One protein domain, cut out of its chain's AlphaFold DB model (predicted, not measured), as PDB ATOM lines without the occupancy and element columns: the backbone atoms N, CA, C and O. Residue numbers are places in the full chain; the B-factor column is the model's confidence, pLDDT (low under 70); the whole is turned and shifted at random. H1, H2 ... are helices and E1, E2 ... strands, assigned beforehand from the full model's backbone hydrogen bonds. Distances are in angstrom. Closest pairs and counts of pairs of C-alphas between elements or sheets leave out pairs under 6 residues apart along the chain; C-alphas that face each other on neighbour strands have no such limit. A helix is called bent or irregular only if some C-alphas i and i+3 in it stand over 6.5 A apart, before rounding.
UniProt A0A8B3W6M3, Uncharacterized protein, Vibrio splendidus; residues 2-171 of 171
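What this domain is: This is residues 2 to 171 of the 171 residues of an uncharacterized protein of Vibrio splendidus (UniProt A0A8B3W6M3). A long helix, H8, runs through the middle of a rounded helical body, with the hairpin H2 and H3 packed along one side of it, H5 crossing it on another, and H7 crossing near its first half. A small two-strand hairpin, E1 and E2, sits by residues 147 to 155 of H8, while H1 is near its last residues and H4 packs on H3 and H7. The printed part has 170 residues, with eight named helices and two strands in the order H1 H2 H3 H4 H5 H6 E1 E2 H7 H8; the sheet is antiparallel and the class is mostly helix. It is compact, with a radius of gyration of the C-alphas of 15.3 A and spans of 41 by 35 by 32 A.

Where its parts are: E1 is residues 92 to 95 (9.7 A) and E2 is 112 to 115 (9.9 A). H8, residues 146 to 170, is 35.8 A long, from C-alpha 146 at (53.057, -25.009, 9.853), with a kink of 28 degrees near residue 154. H1 is residues 2 to 8, from C-alpha 2 at (36.235, -37.422, -19.898); it is irregular, but only just: C-alphas 3 and 6 are 6.8 A apart. H2 is 11 to 26 (22.6 A), H3 30 to 49 (27.5 A), H4 62 to 70 (12.4 A), H5 73 to 83 (15.2 A), H6 86 to 89 and H7 121 to 137 (24.1 A).

How they stand to each other: E1 and E2 form a hairpin, antiparallel at 146 degrees, with N 95 and O 112 at 2.8 A and N 93 and O 114 at 3.0 A. The closest C-alphas of E1 and H8, Val 93 and Leu 151, are 6.7 A apart. H8 is the hub, touching five helices. H3 touches it the same way at a steep tilt of 46 degrees, Phe 34 and Ser 156 having the closest C-alphas at 4.1 A. H2 and H3 form a hairpin at a shallow tilt of 20 degrees, opposite ways, closest at C-alphas 21 and 33, 4.0 A. H5 touches H8 with C-alphas 82 and 162 closest at 6.1 A, and H7 touches it with C-alphas 131 and 148 closest at 7.0 A. H4 touches H7 at a shallow tilt of 24 degrees, opposite ways, with C-alphas 70 and 122 closest at 5.2 A. H1 touches residue 170 of H8, from C-alpha 3 at 6.2 A. H6 is close to H8 but not clearly touching, C-alphas 88 and 158 being closest at 6.5 A. Every O i to N i+4 pair is within hydrogen-bond range in H2, H3, H4, H5 and H7; H8 has 20 of 21, H1 has 0 of 3 but 3 of 4 O i to N i+3 pairs, and H6 is too short for such a pair.

The domain as a whole: The farthest C-alphas, Tyr 7 and Asp 110, are 42.8 A apart. The printed part has no cut. The links H3 to H4 and E1 to E2 are long; in the latter, residues 97 to 98 pair antiparallel with 105 to 106. Mean pLDDT of the printed part is 90.0, with residues 138 to 145 and 147 under 70.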
ATOM      1  N   PHE A   2      36.408 -36.786 -21.223       76.69
ATOM      2  CA  PHE A   2      36.235 -37.422 -19.898       76.69
ATOM      3  C   PHE A   2      35.274 -38.623 -19.870       76.69
ATOM      4  O   PHE A   2      35.498 -39.558 -19.108       76.69
ATOM      5  N   SER A   3      34.244 -38.642 -20.723       73.50
ATOM      6  CA  SER A   3      33.307 -39.773 -20.865       73.50
ATOM      7  C   SER A   3      33.995 -41.104 -21.173       73.50
ATOM      8  O   SER A   3      33.504 -42.163 -20.781       73.50
ATOM      9  N   ASP A   4      35.141 -41.030 -21.851       80.12
ATOM     10  CA  ASP A   4      35.902 -42.186 -22.309       80.12
ATOM     11  C   ASP A   4      37.024 -42.559 -21.330       80.12
ATOM     12  O   ASP A   4      37.555 -43.668 -21.399       80.12
ATOM     13  N   ILE A   5      37.343 -41.677 -20.362       81.12
ATOM     14  CA  ILE A   5      38.378 -41.928 -19.345       81.12
ATOM     15  C   ILE A   5      38.088 -43.228 -18.605       81.12
ATOM     16  O   ILE A   5      39.025 -43.982 -18.382       81.12
ATOM     17  N   LYS A   6      36.826 -43.549 -18.297       79.00
ATOM     18  CA  LYS A   6      36.455 -44.794 -17.599       79.00
ATOM     19  C   LYS A   6      36.903 -46.080 -18.300       79.00
ATOM     20  O   LYS A   6      37.057 -47.102 -17.643       79.00
ATOM     21  N   TYR A   7      37.122 -46.035 -19.615       84.81
ATOM     22  CA  TYR A   7      37.619 -47.171 -20.396       84.81
ATOM     23  C   TYR A   7      39.150 -47.224 -20.469       84.81
ATOM     24  O   TYR A   7      39.712 -48.241 -20.869       84.81
ATOM     25  N   LEU A   8      39.827 -46.133 -20.105       85.56
ATOM     26  CA  LEU A   8      41.283 -45.982 -20.174       85.56
ATOM     27  C   LEU A   8      41.938 -45.939 -18.791       85.56
ATOM     28  O   LEU A   8      43.121 -46.248 -18.652       85.56
ATOM     29  N   CYS A   9      41.197 -45.533 -17.764       86.94
ATOM     30  CA  CYS A   9      41.687 -45.448 -16.405       86.94
ATOM     31  C   CYS A   9      41.457 -46.754 -15.645       86.94
ATOM     32  O   CYS A   9      40.418 -47.399 -15.739       86.94
ATOM     33  N   ASP A  10      42.411 -47.074 -14.782       90.94
ATOM     34  CA  ASP A  10      42.202 -47.989 -13.665       90.94
ATOM     35  C   ASP A  10      41.236 -47.371 -12.627       90.94
ATOM     36  O   ASP A  10      41.636 -46.578 -11.767       90.94
ATOM     37  N   VAL A  11      39.943 -47.687 -12.765       92.81
ATOM     38  CA  VAL A  11      38.854 -47.220 -11.884       92.81
ATOM     39  C   VAL A  11      39.026 -47.750 -10.459       92.81
ATOM     40  O   VAL A  11      38.769 -47.031  -9.491       92.81
ATOM     41  N   GLU A  12      39.487 -48.994 -10.312       93.88
ATOM     42  CA  GLU A  12      39.724 -49.615  -9.008       93.88
ATOM     43  C   GLU A  12      40.809 -48.854  -8.242       93.88
ATOM     44  O   GLU A  12      40.629 -48.508  -7.073       93.88
ATOM     45  N   ARG A  13      41.901 -48.486  -8.921       93.69
ATOM     46  CA  ARG A  13      42.954 -47.653  -8.338       93.69
ATOM     47  C   ARG A  13      42.424 -46.311  -7.836       93.69
ATOM     48  O   ARG A  13      42.787 -45.916  -6.729       93.69
ATOM     49  N   ILE A  14      41.598 -45.607  -8.613       94.88
ATOM     50  CA  ILE A  14      41.031 -44.313  -8.186       94.88
ATOM     51  C   ILE A  14      40.174 -44.502  -6.930       94.88
ATOM     52  O   ILE A  14      40.380 -43.790  -5.946       94.88
ATOM     53  N   ASN A  15      39.274 -45.490  -6.934       96.12
ATOM     54  CA  ASN A  15      38.406 -45.782  -5.794       96.12
ATOM     55  C   ASN A  15      39.198 -46.168  -4.540       96.12
ATOM     56  O   ASN A  15      38.912 -45.660  -3.458       96.12
ATOM     57  N   ASN A  16      40.234 -46.999  -4.673       97.44
ATOM     58  CA  ASN A  16      41.071 -47.417  -3.548       97.44
ATOM     59  C   ASN A  16      41.825 -46.237  -2.919       97.44
ATOM     60  O   ASN A  16      41.866 -46.112  -1.694       97.44
ATOM     61  N   TRP A  17      42.390 -45.340  -3.733       97.88
ATOM     62  CA  TRP A  17      43.076 -44.150  -3.222       97.88
ATOM     63  C   TRP A  17      42.117 -43.114  -2.638       97.88
ATOM     64  O   TRP A  17      42.445 -42.501  -1.623       97.88
ATOM     65  N   HIS A  18      40.930 -42.954  -3.222       97.81
ATOM     66  CA  HIS A  18      39.874 -42.119  -2.657       97.81
ATOM     67  C   HIS A  18      39.395 -42.662  -1.297       97.81
ATOM     68  O   HIS A  18      39.349 -41.917  -0.318       97.81
ATOM     69  N   LEU A  19      39.136 -43.971  -1.194       97.94
ATOM     70  CA  LEU A  19      38.771 -44.621   0.067       97.94
ATOM     71  C   LEU A  19      39.874 -44.457   1.116       97.94
ATOM     72  O   LEU A  19      39.588 -44.130   2.268       97.94
ATOM     73  N   ARG A  20      41.140 -44.638   0.721       97.75
ATOM     74  CA  ARG A  20      42.272 -44.425   1.623       97.75
ATOM     75  C   ARG A  20      42.326 -42.985   2.126       97.75
ATOM     76  O   ARG A  20      42.440 -42.774   3.327       97.75
ATOM     77  N   ALA A  21      42.168 -42.014   1.229       97.56
ATOM     78  CA  ALA A  21      42.161 -40.604   1.594       97.56
ATOM     79  C   ALA A  21      41.046 -40.252   2.584       97.56
ATOM     80  O   ALA A  21      41.261 -39.426   3.474       97.56
ATOM     81  N   LYS A  22      39.875 -40.883   2.447       97.94
ATOM     82  CA  LYS A  22      38.768 -40.746   3.392       97.94
ATOM     83  C   LYS A  22      39.136 -41.288   4.773       97.94
ATOM     84  O   LYS A  22      38.996 -40.569   5.753       97.94
ATOM     85  N   VAL A  23      39.677 -42.507   4.841       97.94
ATOM     86  CA  VAL A  23      40.122 -43.126   6.106       97.94
ATOM     87  C   VAL A  23      41.194 -42.281   6.799       97.94
ATOM     88  O   VAL A  23      41.121 -42.073   8.010       97.94
ATOM     89  N   ASP A  24      42.166 -41.767   6.043       96.62
ATOM     90  CA  ASP A  24      43.221 -40.908   6.585       96.62
ATOM     91  C   ASP A  24      42.635 -39.583   7.119       96.62
ATOM     92  O   ASP A  24      43.048 -39.099   8.171       96.62
ATOM     93  N   LEU A  25      41.629 -39.008   6.443       94.62
ATOM     94  CA  LEU A  25      40.958 -37.789   6.908       94.62
ATOM     95  C   LEU A  25      40.151 -38.034   8.189       94.62
ATOM     96  O   LEU A  25      40.279 -37.262   9.140       94.62
ATOM     97  N   ASP A  26      39.382 -39.124   8.232       96.44
ATOM     98  CA  ASP A  26      38.596 -39.549   9.400       96.44
ATOM     99  C   ASP A  26      39.501 -39.865  10.607       96.44
ATOM    100  O   ASP A  26      39.106 -39.682  11.759       96.44
ATOM    101  N   SER A  27      40.748 -40.273  10.347       95.44
ATOM    102  CA  SER A  27      41.790 -40.515  11.356       95.44
ATOM    103  C   SER A  27      42.579 -39.256  11.744       95.44
ATOM    104  O   SER A  27      43.548 -39.346  12.497       95.44
ATOM    105  N   ASN A  28      42.173 -38.075  11.262       92.25
ATOM    106  CA  ASN A  28      42.840 -36.790  11.491       92.25
ATOM    107  C   ASN A  28      44.298 -36.742  10.972       92.25
ATOM    108  O   ASN A  28      45.157 -36.076  11.553       92.25
ATOM    109  N   GLU A  29      44.567 -37.405   9.844       91.81
ATOM    110  CA  GLU A  29      45.845 -37.381   9.118       91.81
ATOM    111  C   GLU A  29      45.721 -36.604   7.786       91.81
ATOM    112  O   GLU A  29      45.784 -37.179   6.694       91.81
ATOM    113  N   PRO A  30      45.568 -35.264   7.817       91.88
ATOM    114  CA  PRO A  30      45.277 -34.466   6.622       91.88
ATOM    115  C   PRO A  30      46.382 -34.519   5.561       91.88
ATOM    116  O   PRO A  30      46.090 -34.468   4.371       91.88
ATOM    117  N   ALA A  31      47.652 -34.646   5.956       90.25
ATOM    118  CA  ALA A  31      48.746 -34.783   4.998       90.25
ATOM    119  C   ALA A  31      48.688 -36.120   4.246       90.25
ATOM    120  O   ALA A  31      48.885 -36.142   3.033       90.25
ATOM    121  N   MET A  32      48.364 -37.216   4.939       92.06
ATOM    122  CA  MET A  32      48.194 -38.529   4.310       92.06
ATOM    123  C   MET A  32      46.966 -38.530   3.399       92.06
ATOM    124  O   MET A  32      47.079 -38.880   2.226       92.06
ATOM    125  N   SER A  33      45.851 -37.972   3.877       96.00
ATOM    126  CA  SER A  33      44.641 -37.780   3.074       96.00
ATOM    127  C   SER A  33      44.891 -36.948   1.810       96.00
ATOM    128  O   SER A  33      44.444 -37.316   0.720       96.00
ATOM    129  N   PHE A  34      45.663 -35.859   1.917       95.25
ATOM    130  CA  PHE A  34      46.085 -35.059   0.768       95.25
ATOM    131  C   PHE A  34      46.921 -35.881  -0.218       95.25
ATOM    132  O   PHE A  34      46.647 -35.849  -1.417       95.25
ATOM    133  N   ILE A  35      47.916 -36.637   0.263       93.81
ATOM    134  CA  ILE A  35      48.774 -37.477  -0.584       93.81
ATOM    135  C   ILE A  35      47.938 -38.537  -1.308       93.81
ATOM    136  O   ILE A  35      48.045 -38.658  -2.527       93.81
ATOM    137  N   SER A  36      47.076 -39.264  -0.599       96.38
ATOM    138  CA  SER A  36      46.200 -40.276  -1.196       96.38
ATOM    139  C   SER A  36      45.225 -39.672  -2.205       96.38
ATOM    140  O   SER A  36      45.100 -40.190  -3.316       96.38
ATOM    141  N   SER A  37      44.618 -38.525  -1.887       97.38
ATOM    142  CA  SER A  37      43.744 -37.814  -2.829       97.38
ATOM    143  C   SER A  37      44.504 -37.329  -4.062       97.38
ATOM    144  O   SER A  37      43.988 -37.398  -5.179       97.38
ATOM    145  N   TRP A  38      45.745 -36.871  -3.889       96.31
ATOM    146  CA  TRP A  38      46.601 -36.468  -4.997       96.31
ATOM    147  C   TRP A  38      46.987 -37.656  -5.884       96.31
ATOM    148  O   TRP A  38      47.038 -37.489  -7.098       96.31
ATOM    149  N   ILE A  39      47.225 -38.851  -5.329       95.94
ATOM    150  CA  ILE A  39      47.534 -40.046  -6.135       95.94
ATOM    151  C   ILE A  39      46.344 -40.423  -7.030       95.94
ATOM    152  O   ILE A  39      46.549 -40.746  -8.203       95.94
ATOM    153  N   ALA A  40      45.112 -40.337  -6.515       96.44
ATOM    154  CA  ALA A  40      43.907 -40.512  -7.326       96.44
ATOM    155  C   ALA A  40      43.827 -39.456  -8.445       96.44
ATOM    156  O   ALA A  40      43.708 -39.808  -9.620       96.44
ATOM    157  N   LEU A  41      43.998 -38.174  -8.102       96.31
ATOM    158  CA  LEU A  41      43.985 -37.073  -9.070       96.31
ATOM    159  C   LEU A  41      45.100 -37.204 -10.128       96.31
ATOM    160  O   LEU A  41      44.857 -36.938 -11.303       96.31
ATOM    161  N   ASN A  42      46.304 -37.641  -9.743       95.75
ATOM    162  CA  ASN A  42      47.431 -37.876 -10.651       95.75
ATOM    163  C   ASN A  42      47.123 -38.922 -11.707       95.75
ATOM    164  O   ASN A  42      47.446 -38.730 -12.878       95.75
ATOM    165  N   HIS A  43      46.446 -39.992 -11.309       94.88
ATOM    166  CA  HIS A  43      45.986 -40.986 -12.261       94.88
ATOM    167  C   HIS A  43      44.944 -40.399 -13.223       94.88
ATOM    168  O   HIS A  43      45.051 -40.608 -14.427       94.88
ATOM    169  N   ILE A  44      44.003 -39.589 -12.724       94.31
ATOM    170  CA  ILE A  44      42.973 -38.928 -13.544       94.31
ATOM    171  C   ILE A  44      43.593 -37.995 -14.592       94.31
ATOM    172  O   ILE A  44      43.393 -38.201 -15.792       94.31
ATOM    173  N   TYR A  45      44.366 -36.981 -14.178       94.38
ATOM    174  CA  TYR A  45      44.938 -36.039 -15.148       94.38
ATOM    175  C   TYR A  45      46.019 -36.682 -16.016       94.38
ATOM    176  O   TYR A  45      46.225 -36.250 -17.149       94.38
ATOM    177  N   GLY A  46      46.701 -37.716 -15.513       93.75
ATOM    178  CA  GLY A  46      47.680 -38.483 -16.272       93.75
ATOM    179  C   GLY A  46      47.026 -39.262 -17.409       93.75
ATOM    180  O   GLY A  46      47.504 -39.206 -18.541       93.75
ATOM    181  N   VAL A  47      45.905 -39.942 -17.148       92.75
ATOM    182  CA  VAL A  47      45.120 -40.620 -18.194       92.75
ATOM    183  C   VAL A  47      44.553 -39.601 -19.180       92.75
ATOM    184  O   VAL A  47      44.704 -39.786 -20.384       92.75
ATOM    185  N   TYR A  48      43.995 -38.490 -18.690       92.50
ATOM    186  CA  TYR A  48      43.480 -37.419 -19.547       92.50
ATOM    187  C   TYR A  48      44.553 -36.854 -20.490       92.50
ATOM    188  O   TYR A  48      44.342 -36.740 -21.695       92.50
ATOM    189  N   ALA A  49      45.743 -36.550 -19.967       92.75
ATOM    190  CA  ALA A  49      46.839 -36.010 -20.765       92.75
ATOM    191  C   ALA A  49      47.432 -37.024 -21.757       92.75
ATOM    192  O   ALA A  49      48.015 -36.608 -22.758       92.75
ATOM    193  N   ASN A  50      47.288 -38.328 -21.497       90.00
ATOM    194  CA  ASN A  50      47.729 -39.405 -22.388       90.00
ATOM    195  C   ASN A  50      46.611 -39.939 -23.301       90.00
ATOM    196  O   ASN A  50      46.841 -40.909 -24.027       90.00
ATOM    197  N   HIS A  51      45.420 -39.329 -23.282       90.50
ATOM    198  CA  HIS A  51      44.334 -39.684 -24.192       90.50
ATOM    199  C   HIS A  51      44.816 -39.601 -25.656       90.50
ATOM    200  O   HIS A  51      45.581 -38.686 -25.975       90.50
ATOM    201  N   PRO A  52      44.384 -40.500 -26.564       86.81
ATOM    202  CA  PRO A  52      44.805 -40.476 -27.972       86.81
ATOM    203  C   PRO A  52      44.610 -39.122 -28.669       86.81
ATOM    204  O   PRO A  52      45.442 -38.722 -29.479       86.81
ATOM    205  N   ASP A  53      43.557 -38.395 -28.292       87.31
ATOM    206  CA  ASP A  53      43.220 -37.068 -28.832       87.31
ATOM    207  C   ASP A  53      43.942 -35.901 -28.127       87.31
ATOM    208  O   ASP A  53      43.641 -34.732 -28.370       87.31
ATOM    209  N   SER A  54      44.870 -36.188 -27.214       89.88
ATOM    210  CA  SER A  54      45.590 -35.166 -26.455       89.88
ATOM    211  C   SER A  54      46.546 -34.358 -27.334       89.88
ATOM    212  O   SER A  54      47.364 -34.902 -28.077       89.88
ATOM    213  N   THR A  55      46.507 -33.032 -27.190       89.62
ATOM    214  CA  THR A  55      47.341 -32.104 -27.976       89.62
ATOM    215  C   THR A  55      48.630 -31.685 -27.267       89.62
ATOM    216  O   THR A  55      49.392 -30.874 -27.792       89.62
ATOM    217  N   ILE A  56      48.897 -32.208 -26.068       90.56
ATOM    218  CA  ILE A  56      50.018 -31.769 -25.220       90.56
ATOM    219  C   ILE A  56      51.391 -32.322 -25.661       90.56
ATOM    220  O   ILE A  56      52.431 -31.942 -25.124       90.56
ATOM    221  N   GLY A  57      51.410 -33.209 -26.657       84.06
ATOM    222  CA  GLY A  57      52.620 -33.852 -27.165       84.06
ATOM    223  C   GLY A  57      52.973 -35.158 -26.447       84.06
ATOM    224  O   GLY A  57      52.259 -35.637 -25.569       84.06
ATOM    225  N   LYS A  58      54.083 -35.784 -26.858       81.19
ATOM    226  CA  LYS A  58      54.511 -37.099 -26.346       81.19
ATOM    227  C   LYS A  58      55.320 -36.951 -25.057       81.19
ATOM    228  O   LYS A  58      56.299 -36.214 -25.035       81.19
ATOM    229  N   LYS A  59      54.967 -37.736 -24.030       81.62
ATOM    230  CA  LYS A  59      55.639 -37.784 -22.713       81.62
ATOM    231  C   LYS A  59      55.744 -36.407 -22.023       81.62
ATOM    232  O   LYS A  59      56.843 -36.015 -21.623       81.62
ATOM    233  N   PRO A  60      54.630 -35.669 -21.872       89.69
ATOM    234  CA  PRO A  60      54.639 -34.408 -21.138       89.69
ATOM    235  C   PRO A  60      55.059 -34.635 -19.682       89.69
ATOM    236  O   PRO A  60      54.695 -35.641 -19.065       89.69
ATOM    237  N   GLY A  61      55.793 -33.678 -19.118       92.56
ATOM    238  CA  GLY A  61      56.100 -33.686 -17.688       92.56
ATOM    239  C   GLY A  61      54.838 -33.491 -16.842       92.56
ATOM    240  O   GLY A  61      53.876 -32.870 -17.284       92.56
ATOM    241  N   ASP A  62      54.868 -33.958 -15.595       92.62
ATOM    242  CA  ASP A  62      53.730 -33.946 -14.659       92.62
ATOM    243  C   ASP A  62      53.049 -32.566 -14.543       92.62
ATOM    244  O   ASP A  62      51.839 -32.426 -14.701       92.62
ATOM    245  N   LYS A  63      53.846 -31.495 -14.408       94.44
ATOM    246  CA  LYS A  63      53.335 -30.114 -14.380       94.44
ATOM    247  C   LYS A  63      52.566 -29.740 -15.653       94.44
ATOM    248  O   LYS A  63      51.566 -29.035 -15.575       94.44
ATOM    249  N   GLN A  64      53.037 -30.169 -16.826       96.19
ATOM    250  CA  GLN A  64      52.346 -29.893 -18.085       96.19
ATOM    251  C   GLN A  64      51.014 -30.643 -18.137       96.19
ATOM    252  O   GLN A  64      50.014 -30.033 -18.500       96.19
ATOM    253  N   GLN A  65      50.976 -31.909 -17.710       96.06
ATOM    254  CA  GLN A  65      49.738 -32.696 -17.646       96.06
ATOM    255  C   GLN A  65      48.676 -32.004 -16.781       96.06
ATOM    256  O   GLN A  65      47.537 -31.848 -17.216       96.06
ATOM    257  N   VAL A  66      49.069 -31.484 -15.613       96.56
ATOM    258  CA  VAL A  66      48.189 -30.692 -14.733       96.56
ATOM    259  C   VAL A  66      47.690 -29.413 -15.418       96.56
ATOM    260  O   VAL A  66      46.501 -29.096 -15.358       96.56
ATOM    261  N   ILE A  67      48.570 -28.671 -16.100       96.56
ATOM    262  CA  ILE A  67      48.187 -27.454 -16.840       96.56
ATOM    263  C   ILE A  67      47.194 -27.782 -17.961       96.56
ATOM    264  O   ILE A  67      46.259 -27.026 -18.195       96.56
ATOM    265  N   TYR A  68      47.391 -28.889 -18.669       95.94
ATOM    266  CA  TYR A  68      46.493 -29.307 -19.740       95.94
ATOM    267  C   TYR A  68      45.125 -29.727 -19.203       95.94
ATOM    268  O   TYR A  68      44.104 -29.261 -19.699       95.94
ATOM    269  N   PHE A  69      45.105 -30.528 -18.137       95.56
ATOM    270  CA  PHE A  69      43.878 -30.927 -17.454       95.56
ATOM    271  C   PHE A  69      43.086 -29.724 -16.933       95.56
ATOM    272  O   PHE A  69      41.904 -29.594 -17.234       95.56
ATOM    273  N   SER A  70      43.740 -28.801 -16.224       96.00
ATOM    274  CA  SER A  70      43.088 -27.613 -15.642       96.00
ATOM    275  C   SER A  70      42.520 -26.634 -16.672       96.00
ATOM    276  O   SER A  70      41.705 -25.792 -16.316       96.00
ATOM    277  N   LYS A  71      42.913 -26.741 -17.945       95.19
ATOM    278  CA  LYS A  71      42.350 -25.948 -19.046       95.19
ATOM    279  C   LYS A  71      41.120 -26.585 -19.699       95.19
ATOM    280  O   LYS A  71      40.502 -25.935 -20.533       95.19
ATOM    281  N   SER A  72      40.780 -27.828 -19.359       93.94
ATOM    282  CA  SER A  72      39.613 -28.517 -19.924       93.94
ATOM    283  C   SER A  72      38.303 -27.954 -19.379       93.94
ATOM    284  O   SER A  72      38.232 -27.556 -18.213       93.94
ATOM    285  N   GLU A  73      37.256 -27.941 -20.205       92.94
ATOM    286  CA  GLU A  73      35.907 -27.556 -19.770       92.94
ATOM    287  C   GLU A  73      35.403 -28.498 -18.672       92.94
ATOM    288  O   GLU A  73      34.768 -28.058 -17.716       92.94
ATOM    289  N   GLU A  74      35.751 -29.782 -18.750       91.44
ATOM    290  CA  GLU A  74      35.349 -30.774 -17.759       91.44
ATOM    291  C   GLU A  74      35.988 -30.535 -16.386       91.44
ATOM    292  O   GLU A  74      35.299 -30.666 -15.371       91.44
ATOM    293  N   ALA A  75      37.267 -30.141 -16.325       93.62
ATOM    294  CA  ALA A  75      37.908 -29.772 -15.062       93.62
ATOM    295  C   ALA A  75      37.290 -28.506 -14.455       93.62
ATOM    296  O   ALA A  75      37.093 -28.457 -13.241       93.62
ATOM    297  N   HIS A  76      36.942 -27.514 -15.281       95.06
ATOM    298  CA  HIS A  76      36.223 -26.325 -14.814       95.06
ATOM    299  C   HIS A  76      34.835 -26.691 -14.282       95.06
ATOM    300  O   HIS A  76      34.491 -26.302 -13.172       95.06
ATOM    301  N   GLY A  77      34.064 -27.494 -15.019       93.62
ATOM    302  CA  GLY A  77      32.733 -27.928 -14.590       93.62
ATOM    303  C   GLY A  77      32.760 -28.711 -13.274       93.62
ATOM    304  O   GLY A  77      31.966 -28.436 -12.380       93.62
ATOM    305  N   LEU A  78      33.710 -29.642 -13.121       93.75
ATOM    306  CA  LEU A  78      33.929 -30.353 -11.856       93.75
ATOM    307  C   LEU A  78      34.285 -29.398 -10.715       93.75
ATOM    308  O   LEU A  78      33.787 -29.549  -9.601       93.75
ATOM    309  N   LEU A  79      35.158 -28.425 -10.980       94.44
ATOM    310  CA  LEU A  79      35.573 -27.466  -9.970       94.44
ATOM    311  C   LEU A  79      34.395 -26.617  -9.484       94.44
ATOM    312  O   LEU A  79      34.244 -26.451  -8.278       94.44
ATOM    313  N   GLU A  80      33.558 -26.119 -10.389       94.00
ATOM    314  CA  GLU A  80      32.381 -25.322 -10.027       94.00
ATOM    315  C   GLU A  80      31.380 -26.128  -9.183       94.00
ATOM    316  O   GLU A  80      30.894 -25.637  -8.162       94.00
ATOM    317  N   GLU A  81      31.146 -27.401  -9.522       94.19
ATOM    318  CA  GLU A  81      30.312 -28.309  -8.719       94.19
ATOM    319  C   GLU A  81      30.872 -28.511  -7.298       94.19
ATOM    320  O   GLU A  81      30.122 -28.519  -6.319       94.19
ATOM    321  N   VAL A  82      32.195 -28.638  -7.160       95.19
ATOM    322  CA  VAL A  82      32.858 -28.771  -5.852       95.19
ATOM    323  C   VAL A  82      32.807 -27.460  -5.067       95.19
ATOM    324  O   VAL A  82      32.500 -27.472  -3.874       95.19
ATOM    325  N   LYS A  83      33.073 -26.321  -5.716       92.75
ATOM    326  CA  LYS A  83      33.044 -24.988  -5.090       92.75
ATOM    327  C   LYS A  83      31.651 -24.611  -4.576       92.75
ATOM    328  O   LYS A  83      31.559 -23.874  -3.596       92.75
ATOM    329  N   ALA A  84      30.587 -25.145  -5.177       92.12
ATOM    330  CA  ALA A  84      29.207 -24.936  -4.736       92.12
ATOM    331  C   ALA A  84      28.868 -25.613  -3.389       92.12
ATOM    332  O   ALA A  84      27.810 -25.350  -2.814       92.12
ATOM    333  N   LYS A  85      29.739 -26.482  -2.859       93.12
ATOM    334  CA  LYS A  85      29.510 -27.168  -1.582       93.12
ATOM    335  C   LYS A  85      29.822 -26.263  -0.399       93.12
ATOM    336  O   LYS A  85      30.901 -25.680  -0.301       93.12
ATOM    337  N   GLU A  86      28.899 -26.227   0.559       89.06
ATOM    338  CA  GLU A  86      28.957 -25.331   1.720       89.06
ATOM    339  C   GLU A  86      30.285 -25.436   2.489       89.06
ATOM    340  O   GLU A  86      30.947 -24.425   2.715       89.06
ATOM    341  N   HIS A  87      30.736 -26.656   2.794       89.75
ATOM    342  CA  HIS A  87      31.974 -26.888   3.544       89.75
ATOM    343  C   HIS A  87      33.259 -26.520   2.770       89.75
ATOM    344  O   HIS A  87      34.304 -26.312   3.386       89.75
ATOM    345  N   ILE A  88      33.195 -26.409   1.437       93.38
ATOM    346  CA  ILE A  88      34.304 -25.936   0.591       93.38
ATOM    347  C   ILE A  88      34.334 -24.406   0.549       93.38
ATOM    348  O   ILE A  88      35.409 -23.805   0.594       93.38
ATOM    349  N   SER A  89      33.162 -23.766   0.527       87.69
ATOM    350  CA  SER A  89      33.018 -22.308   0.402       87.69
ATOM    351  C   SER A  89      33.694 -21.502   1.522       87.69
ATOM    352  O   SER A  89      34.046 -20.332   1.336       87.69
ATOM    353  N   SER A  90      33.914 -22.130   2.680       88.81
ATOM    354  CA  SER A  90      34.573 -21.536   3.846       88.81
ATOM    355  C   SER A  90      36.085 -21.777   3.923       88.81
ATOM    356  O   SER A  90      36.730 -21.227   4.817       88.81
ATOM    357  N   LEU A  91      36.669 -22.595   3.041       92.56
ATOM    358  CA  LEU A  91      38.099 -22.910   3.094       92.56
ATOM    359  C   LEU A  91      38.941 -21.685   2.720       92.56
ATOM    360  O   LEU A  91      38.754 -21.085   1.662       92.56
ATOM    361  N   LEU A  92      39.890 -21.331   3.589       92.12
ATOM    362  CA  LEU A  92      40.798 -20.198   3.413       92.12
ATOM    363  C   LEU A  92      42.228 -20.689   3.235       92.12
ATOM    364  O   LEU A  92      42.692 -21.534   3.997       92.12
ATOM    365  N   VAL A  93      42.954 -20.091   2.295       91.31
ATOM    366  CA  VAL A  93      44.367 -20.401   2.054       91.31
ATOM    367  C   VAL A  93      45.217 -19.136   2.028       91.31
ATOM    368  O   VAL A  93      44.766 -18.062   1.622       91.31
ATOM    369  N   ASN A  94      46.462 -19.275   2.481       91.38
ATOM    370  CA  ASN A  94      47.474 -18.226   2.415       91.38
ATOM    371  C   ASN A  94      48.284 -18.394   1.121       91.38
ATOM    372  O   ASN A  94      48.973 -19.401   0.941       91.38
ATOM    373  N   LEU A  95      48.217 -17.402   0.236       91.44
ATOM    374  CA  LEU A  95      48.973 -17.332  -1.013       91.44
ATOM    375  C   LEU A  95      50.049 -16.238  -0.927       91.44
ATOM    376  O   LEU A  95      49.914 -15.320  -0.121       91.44
ATOM    377  N   PRO A  96      51.124 -16.314  -1.730       92.62
ATOM    378  CA  PRO A  96      51.466 -17.422  -2.619       92.62
ATOM    379  C   PRO A  96      52.111 -18.602  -1.880       92.62
ATOM    380  O   PRO A  96      52.851 -18.425  -0.906       92.62
ATOM    381  N   VAL A  97      51.942 -19.814  -2.414       89.88
ATOM    382  CA  VAL A  97      52.751 -20.967  -2.004       89.88
ATOM    383  C   VAL A  97      54.138 -20.822  -2.622       89.88
ATOM    384  O   VAL A  97      54.293 -20.742  -3.838       89.88
ATOM    385  N   LYS A  98      55.171 -20.766  -1.778       88.81
ATOM    386  CA  LYS A  98      56.565 -20.682  -2.230       88.81
ATOM    387  C   LYS A  98      57.163 -22.076  -2.370       88.81
ATOM    388  O   LYS A  98      57.119 -22.857  -1.414       88.81
ATOM    389  N   SER A  99      57.752 -22.350  -3.530       86.44
ATOM    390  CA  SER A  99      58.602 -23.517  -3.771       86.44
ATOM    391  C   SER A  99      59.750 -23.542  -2.773       86.44
ATOM    392  O   SER A  99      60.470 -22.553  -2.637       86.44
ATOM    393  N   VAL A 100      59.938 -24.668  -2.087       83.06
ATOM    394  CA  VAL A 100      61.041 -24.804  -1.123       83.06
ATOM    395  C   VAL A 100      62.401 -24.888  -1.822       83.06
ATOM    396  O   VAL A 100      63.388 -24.389  -1.294       83.06
ATOM    397  N   LEU A 101      62.453 -25.456  -3.029       82.06
ATOM    398  CA  LEU A 101      63.703 -25.611  -3.779       82.06
ATOM    399  C   LEU A 101      64.161 -24.314  -4.455       82.06
ATOM    400  O   LEU A 101      65.350 -24.021  -4.492       82.06
ATOM    401  N   THR A 102      63.223 -23.560  -5.033       85.81
ATOM    402  CA  THR A 102      63.539 -22.435  -5.934       85.81
ATOM    403  C   THR A 102      63.078 -21.080  -5.410       85.81
ATOM    404  O   THR A 102      63.380 -20.057  -6.016       85.81
ATOM    405  N   GLY A 103      62.283 -21.042  -4.337       86.12
ATOM    406  CA  GLY A 103      61.668 -19.815  -3.819       86.12
ATOM    407  C   GLY A 103      60.552 -19.230  -4.697       86.12
ATOM    408  O   GLY A 103      59.937 -18.235  -4.314       86.12
ATOM    409  N   THR A 104      60.262 -19.840  -5.851       90.38
ATOM    410  CA  THR A 104      59.233 -19.384  -6.798       90.38
ATOM    411  C   THR A 104      57.855 -19.341  -6.139       90.38
ATOM    412  O   THR A 104      57.467 -20.284  -5.452       90.38
ATOM    413  N   LYS A 105      57.112 -18.254  -6.367       92.75
ATOM    414  CA  LYS A 105      55.751 -18.033  -5.860       92.75
ATOM    415  C   LYS A 105      54.704 -18.646  -6.798       92.75
ATOM    416  O   LYS A 105      54.787 -18.445  -8.009       92.75
ATOM    417  N   VAL A 106      53.717 -19.343  -6.235       91.38
ATOM    418  CA  VAL A 106      52.574 -19.917  -6.960       91.38
ATOM    419  C   VAL A 106      51.262 -19.576  -6.228       91.38
ATOM    420  O   VAL A 106      51.082 -20.034  -5.097       91.38
ATOM    421  N   PRO A 107      50.351 -18.789  -6.832       92.12
ATOM    422  CA  PRO A 107      50.559 -17.971  -8.031       92.12
ATOM    423  C   PRO A 107      51.581 -16.857  -7.763       92.12
ATOM    424  O   PRO A 107      51.953 -16.603  -6.619       92.12
ATOM    425  N   ASN A 108      52.086 -16.187  -8.798       93.19
ATOM    426  CA  ASN A 108      53.046 -15.098  -8.603       93.19
ATOM    427  C   ASN A 108      52.335 -13.811  -8.146       93.19
ATOM    428  O   ASN A 108      52.052 -12.934  -8.955       93.19
ATOM    429  N   CYS A 109      52.039 -13.723  -6.849       91.25
ATOM    430  CA  CYS A 109      51.311 -12.613  -6.235       91.25
ATOM    431  C   CYS A 109      51.943 -12.153  -4.907       91.25
ATOM    432  O   CYS A 109      52.943 -12.711  -4.420       91.25
ATOM    433  N   ASP A 110      51.367 -11.101  -4.334       93.56
ATOM    434  CA  ASP A 110      51.653 -10.668  -2.970       93.56
ATOM    435  C   ASP A 110      50.934 -11.532  -1.938       93.56
ATOM    436  O   ASP A 110      50.034 -12.307  -2.259       93.56
ATOM    437  N   ALA A 111      51.392 -11.445  -0.689       92.75
ATOM    438  CA  ALA A 111      50.839 -12.254   0.383       92.75
ATOM    439  C   ALA A 111      49.368 -11.891   0.620       92.75
ATOM    440  O   ALA A 111      49.057 -10.749   0.958       92.75
ATOM    441  N   VAL A 112      48.476 -12.866   0.466       93.00
ATOM    442  CA  VAL A 112      47.033 -12.679   0.613       93.00
ATOM    443  C   VAL A 112      46.399 -13.915   1.238       93.00
ATOM    444  O   VAL A 112      46.793 -15.048   0.963       93.00
ATOM    445  N   LYS A 113      45.394 -13.688   2.082       93.12
ATOM    446  CA  LYS A 113      44.494 -14.732   2.563       93.12
ATOM    447  C   LYS A 113      43.195 -14.627   1.773       93.12
ATOM    448  O   LYS A 113      42.551 -13.582   1.813       93.12
ATOM    449  N   CYS A 114      42.830 -15.679   1.054       93.12
ATOM    450  CA  CYS A 114      41.645 -15.702   0.189       93.12
ATOM    451  C   CYS A 114      40.865 -17.003   0.373       93.12
ATOM    452  O   CYS A 114      41.384 -17.963   0.960       93.12
ATOM    453  N   LYS A 115      39.611 -17.034  -0.094       93.81
ATOM    454  CA  LYS A 115      38.844 -18.278  -0.119       93.81
ATOM    455  C   LYS A 115      39.296 -19.128  -1.292       93.81
ATOM    456  O   LYS A 115      39.580 -18.612  -2.367       93.81
ATOM    457  N   LEU A 116      39.298 -20.441  -1.097       91.56
ATOM    458  CA  LEU A 116      39.651 -21.399  -2.144       91.56
ATOM    459  C   LEU A 116      38.744 -21.249  -3.375       91.56
ATOM    460  O   LEU A 116      39.209 -21.362  -4.506       91.56
ATOM    461  N   ILE A 117      37.465 -20.935  -3.155       93.19
ATOM    462  CA  ILE A 117      36.482 -20.723  -4.223       93.19
ATOM    463  C   ILE A 117      36.802 -19.521  -5.123       93.19
ATOM    464  O   ILE A 117      36.436 -19.545  -6.296       93.19
ATOM    465  N   ASP A 118      37.537 -18.530  -4.615       93.44
ATOM    466  CA  ASP A 118      37.901 -17.316  -5.356       93.44
ATOM    467  C   ASP A 118      39.134 -17.538  -6.257       93.44
ATOM    468  O   ASP A 118      39.553 -16.637  -6.978       93.44
ATOM    469  N   ILE A 119      39.751 -18.725  -6.203       93.69
ATOM    470  CA  ILE A 119      40.953 -19.055  -6.972       93.69
ATOM    471  C   ILE A 119      40.552 -19.618  -8.337       93.69
ATOM    472  O   ILE A 119      39.760 -20.562  -8.434       93.69
ATOM    473  N   GLU A 120      41.147 -19.063  -9.392       93.88
ATOM    474  CA  GLU A 120      41.009 -19.543 -10.767       93.88
ATOM    475  C   GLU A 120      41.448 -21.008 -10.908       93.88
ATOM    476  O   GLU A 120      42.392 -21.462 -10.257       93.88
ATOM    477  N   CYS A 121      40.786 -21.753 -11.796       95.25
ATOM    478  CA  CYS A 121      40.982 -23.199 -11.952       95.25
ATOM    479  C   CYS A 121      42.460 -23.581 -12.147       95.25
ATOM    480  O   CYS A 121      43.012 -24.394 -11.401       95.25
ATOM    481  N   LEU A 122      43.128 -22.937 -13.109       95.69
ATOM    482  CA  LEU A 122      44.544 -23.171 -13.398       95.69
ATOM    483  C   LEU A 122      45.429 -22.927 -12.169       95.69
ATOM    484  O   LEU A 122      46.280 -23.760 -11.847       95.69
ATOM    485  N   ASP A 123      45.228 -21.805 -11.479       95.31
ATOM    486  CA  ASP A 123      46.033 -21.448 -10.314       95.31
ATOM    487  C   ASP A 123      45.809 -22.428  -9.167       95.31
ATOM    488  O   ASP A 123      46.779 -22.861  -8.547       95.31
ATOM    489  N   LEU A 124      44.570 -22.858  -8.929       95.31
ATOM    490  CA  LEU A 124      44.244 -23.831  -7.891       95.31
ATOM    491  C   LEU A 124      44.976 -25.162  -8.110       95.31
ATOM    492  O   LEU A 124      45.632 -25.670  -7.196       95.31
ATOM    493  N   PHE A 125      44.941 -25.699  -9.331       96.56
ATOM    494  CA  PHE A 125      45.665 -26.928  -9.664       96.56
ATOM    495  C   PHE A 125      47.188 -26.756  -9.581       96.56
ATOM    496  O   PHE A 125      47.888 -27.659  -9.111       96.56
ATOM    497  N   LEU A 126      47.723 -25.595  -9.973       95.81
ATOM    498  CA  LEU A 126      49.151 -25.291  -9.827       95.81
ATOM    499  C   LEU A 126      49.577 -25.139  -8.362       95.81
ATOM    500  O   LEU A 126      50.668 -25.590  -8.003       95.81
ATOM    501  N   ILE A 127      48.734 -24.551  -7.511       94.44
ATOM    502  CA  ILE A 127      48.958 -24.468  -6.066       94.44
ATOM    503  C   ILE A 127      49.002 -25.879  -5.472       94.44
ATOM    504  O   ILE A 127      49.967 -26.210  -4.786       94.44
ATOM    505  N   ILE A 128      48.015 -26.729  -5.775       94.88
ATOM    506  CA  ILE A 128      47.963 -28.127  -5.311       94.88
ATOM    507  C   ILE A 128      49.223 -28.887  -5.739       94.88
ATOM    508  O   ILE A 128      49.868 -29.553  -4.923       94.88
ATOM    509  N   TYR A 129      49.624 -28.739  -7.002       94.75
ATOM    510  CA  TYR A 129      50.861 -29.314  -7.523       94.75
ATOM    511  C   TYR A 129      52.100 -28.818  -6.758       94.75
ATOM    512  O   TYR A 129      52.995 -29.602  -6.432       94.75
ATOM    513  N   GLN A 130      52.153 -27.524  -6.428       92.38
ATOM    514  CA  GLN A 130      53.263 -26.944  -5.675       92.38
ATOM    515  C   GLN A 130      53.299 -27.423  -4.218       92.38
ATOM    516  O   GLN A 130      54.389 -27.695  -3.710       92.38
ATOM    517  N   VAL A 131      52.145 -27.565  -3.556       91.12
ATOM    518  CA  VAL A 131      52.048 -28.155  -2.209       91.12
ATOM    519  C   VAL A 131      52.595 -29.572  -2.231       91.12
ATOM    520  O   VAL A 131      53.511 -29.883  -1.476       91.12
ATOM    521  N   ARG A 132      52.147 -30.394  -3.184       90.69
ATOM    522  CA  ARG A 132      52.682 -31.740  -3.395       90.69
ATOM    523  C   ARG A 132      54.200 -31.734  -3.576       90.69
ATOM    524  O   ARG A 132      54.899 -32.486  -2.905       90.69
ATOM    525  N   ASN A 133      54.737 -30.875  -4.440       89.38
ATOM    526  CA  ASN A 133      56.185 -30.793  -4.637       89.38
ATOM    527  C   ASN A 133      56.937 -30.360  -3.373       89.38
ATOM    528  O   ASN A 133      58.030 -30.860  -3.123       89.38
ATOM    529  N   ASN A 134      56.366 -29.471  -2.561       86.81
ATOM    530  CA  ASN A 134      56.957 -29.102  -1.279       86.81
ATOM    531  C   ASN A 134      56.972 -30.283  -0.298       86.81
ATOM    532  O   ASN A 134      57.966 -30.454   0.402       86.81
ATOM    533  N   LEU A 135      55.936 -31.129  -0.285       83.88
ATOM    534  CA  LEU A 135      55.910 -32.318   0.575       83.88
ATOM    535  C   LEU A 135      56.974 -33.348   0.170       83.88
ATOM    536  O   LEU A 135      57.653 -33.891   1.034       83.88
ATOM    537  N   PHE A 136      57.159 -33.587  -1.133       81.25
ATOM    538  CA  PHE A 136      58.102 -34.604  -1.625       81.25
ATOM    539  C   PHE A 136      59.549 -34.118  -1.765       81.25
ATOM    540  O   PHE A 136      60.473 -34.929  -1.719       81.25
ATOM    541  N   HIS A 137      59.771 -32.815  -1.955       75.00
ATOM    542  CA  HIS A 137      61.104 -32.262  -2.220       75.00
ATOM    543  C   HIS A 137      61.557 -31.185  -1.229       75.00
ATOM    544  O   HIS A 137      62.743 -30.865  -1.181       75.00
ATOM    545  N   GLY A 138      60.641 -30.591  -0.463       59.62
ATOM    546  CA  GLY A 138      60.921 -29.425   0.373       59.62
ATOM    547  C   GLY A 138      61.405 -29.742   1.784       59.62
ATOM    548  O   GLY A 138      62.020 -28.896   2.426       59.62
ATOM    549  N   SER A 139      61.185 -30.950   2.296       52.62
ATOM    550  CA  SER A 139      61.695 -31.317   3.615       52.62
ATOM    551  C   SER A 139      61.813 -32.829   3.762       52.62
ATOM    552  O   SER A 139      61.037 -33.585   3.192       52.62
ATOM    553  N   LYS A 140      62.766 -33.282   4.582       54.03
ATOM    554  CA  LYS A 140      62.794 -34.672   5.072       54.03
ATOM    555  C   LYS A 140      61.637 -34.973   6.046       54.03
ATOM    556  O   LYS A 140      61.588 -36.070   6.586       54.03
ATOM    557  N   ASP A 141      60.774 -33.991   6.315       61.03
ATOM    558  CA  ASP A 141      59.614 -34.092   7.196       61.03
ATOM    559  C   ASP A 141      58.559 -33.032   6.797       61.03
ATOM    560  O   ASP A 141      58.635 -31.888   7.271       61.03
ATOM    561  N   PRO A 142      57.611 -33.386   5.906       53.47
ATOM    562  CA  PRO A 142      56.583 -32.484   5.373       53.47
ATOM    563  C   PRO A 142      55.735 -31.772   6.435       53.47
ATOM    564  O   PRO A 142      55.116 -30.752   6.133       53.47
ATOM    565  N   LEU A 143      55.724 -32.273   7.673       62.50
ATOM    566  CA  LEU A 143      54.934 -31.740   8.780       62.50
ATOM    567  C   LEU A 143      55.694 -30.717   9.635       62.50
ATOM    568  O   LEU A 143      55.102 -30.084  10.506       62.50
ATOM    569  N   LYS A 144      56.990 -30.479   9.387       63.06
ATOM    570  CA  LYS A 144      57.758 -29.456  10.133       63.06
ATOM    571  C   LYS A 144      57.338 -28.022   9.826       63.06
ATOM    572  O   LYS A 144      57.665 -27.104  10.578       63.06
ATOM    573  N   SER A 145      56.652 -27.809   8.710       68.12
ATOM    574  CA  SER A 145      56.228 -26.496   8.246       68.12
ATOM    575  C   SER A 145      54.749 -26.289   8.560       68.12
ATOM    576  O   SER A 145      53.888 -26.876   7.912       68.12
ATOM    577  N   LYS A 146      54.444 -25.392   9.511       71.00
ATOM    578  CA  LYS A 146      53.057 -25.009   9.853       71.00
ATOM    579  C   LYS A 146      52.241 -24.585   8.628       71.00
ATOM    580  O   LYS A 146      51.062 -24.896   8.527       71.00
ATOM    581  N   ARG A 147      52.885 -23.908   7.671       69.62
ATOM    582  CA  ARG A 147      52.269 -23.516   6.398       69.62
ATOM    583  C   ARG A 147      51.821 -24.739   5.598       69.62
ATOM    584  O   ARG A 147      50.719 -24.746   5.067       69.62
ATOM    585  N   ASP A 148      52.681 -25.745   5.475       71.38
ATOM    586  CA  ASP A 148      52.385 -26.925   4.660       71.38
ATOM    587  C   ASP A 148      51.335 -27.817   5.351       71.38
ATOM    588  O   ASP A 148      50.485 -28.387   4.672       71.38
ATOM    589  N   GLU A 149      51.296 -27.825   6.687       76.56
ATOM    590  CA  GLU A 149      50.222 -28.441   7.477       76.56
ATOM    591  C   GLU A 149      48.853 -27.769   7.237       76.56
ATOM    592  O   GLU A 149      47.866 -28.456   6.968       76.56
ATOM    593  N   GLU A 150      48.778 -26.433   7.288       82.06
ATOM    594  CA  GLU A 150      47.548 -25.671   7.008       82.06
ATOM    595  C   GLU A 150      47.033 -25.913   5.583       82.06
ATOM    596  O   GLU A 150      45.833 -26.116   5.372       82.06
ATOM    597  N   LEU A 151      47.944 -25.935   4.606       86.06
ATOM    598  CA  LEU A 151      47.605 -26.208   3.211       86.06
ATOM    599  C   LEU A 151      47.114 -27.650   3.035       86.06
ATOM    600  O   LEU A 151      46.121 -27.858   2.340       86.06
ATOM    601  N   CYS A 152      47.733 -28.633   3.697       88.12
ATOM    602  CA  CYS A 152      47.264 -30.021   3.656       88.12
ATOM    603  C   CYS A 152      45.863 -30.177   4.252       88.12
ATOM    604  O   CYS A 152      45.058 -30.889   3.669       88.12
ATOM    605  N   LYS A 153      45.536 -29.483   5.354       89.44
ATOM    606  CA  LYS A 153      44.182 -29.506   5.945       89.44
ATOM    607  C   LYS A 153      43.115 -28.974   4.991       89.44
ATOM    608  O   LYS A 153      42.027 -29.530   4.919       89.44
ATOM    609  N   CYS A 154      43.418 -27.904   4.258       91.94
ATOM    610  CA  CYS A 154      42.471 -27.340   3.298       91.94
ATOM    611  C   CYS A 154      42.353 -28.217   2.046       91.94
ATOM    612  O   CYS A 154      41.252 -28.524   1.591       91.94
ATOM    613  N   PHE A 155      43.491 -28.630   1.483       94.31
ATOM    614  CA  PHE A 155      43.503 -29.362   0.224       94.31
ATOM    615  C   PHE A 155      43.131 -30.836   0.357       94.31
ATOM    616  O   PHE A 155      42.695 -31.403  -0.640       94.31
ATOM    617  N   SER A 156      43.248 -31.462   1.534       94.81
ATOM    618  CA  SER A 156      42.733 -32.820   1.747       94.81
ATOM    619  C   SER A 156      41.216 -32.865   1.582       94.81
ATOM    620  O   SER A 156      40.716 -33.671   0.806       94.81
ATOM    621  N   VAL A 157      40.496 -31.938   2.222       95.69
ATOM    622  CA  VAL A 157      39.033 -31.819   2.119       95.69
ATOM    623  C   VAL A 157      38.623 -31.518   0.679       95.69
ATOM    624  O   VAL A 157      37.783 -32.212   0.110       95.69
ATOM    625  N   PHE A 158      39.259 -30.520   0.060       96.38
ATOM    626  CA  PHE A 158      38.951 -30.133  -1.314       96.38
ATOM    627  C   PHE A 158      39.217 -31.261  -2.326       96.38
ATOM    628  O   PHE A 158      38.361 -31.545  -3.159       96.38
ATOM    629  N   LEU A 159      40.386 -31.911  -2.273       96.62
ATOM    630  CA  LEU A 159      40.727 -32.965  -3.231       96.62
ATOM    631  C   LEU A 159      39.905 -34.234  -3.025       96.62
ATOM    632  O   LEU A 159      39.571 -34.891  -4.010       96.62
ATOM    633  N   LEU A 160      39.576 -34.582  -1.777       97.00
ATOM    634  CA  LEU A 160      38.698 -35.713  -1.497       97.00
ATOM    635  C   LEU A 160      37.344 -35.509  -2.182       97.00
ATOM    636  O   LEU A 160      36.863 -36.407  -2.870       97.00
ATOM    637  N   GLU A 161      36.787 -34.307  -2.055       96.94
ATOM    638  CA  GLU A 161      35.516 -33.938  -2.665       96.94
ATOM    639  C   GLU A 161      35.598 -33.838  -4.197       96.94
ATOM    640  O   GLU A 161      34.708 -34.315  -4.896       96.94
ATOM    641  N   LEU A 162      36.691 -33.298  -4.743       96.62
ATOM    642  CA  LEU A 162      36.934 -33.293  -6.188       96.62
ATOM    643  C   LEU A 162      36.955 -34.714  -6.765       96.62
ATOM    644  O   LEU A 162      36.324 -34.975  -7.790       96.62
ATOM    645  N   ASN A 163      37.648 -35.635  -6.095       96.25
ATOM    646  CA  ASN A 163      37.706 -37.036  -6.502       96.25
ATOM    647  C   ASN A 163      36.334 -37.713  -6.382       96.25
ATOM    648  O   ASN A 163      35.937 -38.432  -7.294       96.25
ATOM    649  N   GLU A 164      35.592 -37.457  -5.302       96.38
ATOM    650  CA  GLU A 164      34.223 -37.958  -5.113       96.38
ATOM    651  C   GLU A 164      33.297 -37.506  -6.256       96.38
ATOM    652  O   GLU A 164      32.561 -38.323  -6.812       96.38
ATOM    653  N   GLN A 165      33.338 -36.221  -6.635       95.69
ATOM    654  CA  GLN A 165      32.533 -35.701  -7.747       95.69
ATOM    655  C   GLN A 165      32.953 -36.298  -9.087       95.69
ATOM    656  O   GLN A 165      32.097 -36.676  -9.887       95.69
ATOM    657  N   PHE A 166      34.258 -36.440  -9.320       94.69
ATOM    658  CA  PHE A 166      34.759 -37.094 -10.523       94.69
ATOM    659  C   PHE A 166      34.236 -38.532 -10.635       94.69
ATOM    660  O   PHE A 166      33.685 -38.896 -11.673       94.69
ATOM    661  N   ILE A 167      34.371 -39.324  -9.565       94.25
ATOM    662  CA  ILE A 167      33.905 -40.715  -9.522       94.25
ATOM    663  C   ILE A 167      32.408 -40.760  -9.826       94.25
ATOM    664  O   ILE A 167      32.018 -41.427 -10.770       94.25
ATOM    665  N   LYS A 168      31.581 -39.976  -9.122       93.56
ATOM    666  CA  LYS A 168      30.118 -39.944  -9.326       93.56
ATOM    667  C   LYS A 168      29.688 -39.592 -10.747       93.56
ATOM    668  O   LYS A 168      28.634 -40.034 -11.193       93.56
ATOM    669  N   LYS A 169      30.441 -38.718 -11.415       92.25
ATOM    670  CA  LYS A 169      30.066 -38.178 -12.723       92.25
ATOM    671  C   LYS A 169      30.513 -39.071 -13.876       92.25
ATOM    672  O   LYS A 169      29.837 -39.108 -14.903       92.25
ATOM    673  N   TYR A 170      31.647 -39.753 -13.728       89.19
ATOM    674  CA  TYR A 170      32.292 -40.458 -14.835       89.19
ATOM    675  C   TYR A 170      32.392 -41.975 -14.653       89.19
ATOM    676  O   TYR A 170      32.615 -42.655 -15.660       89.19
ATOM    677  N   PHE A 171      32.195 -42.512 -13.441       87.75
ATOM    678  CA  PHE A 171      32.210 -43.950 -13.129       87.75
ATOM    679  C   PHE A 171      30.857 -44.425 -12.601       87.75
ATOM    680  O   PHE A 171      30.437 -45.513 -13.056       87.75
TER     681      PHE A 171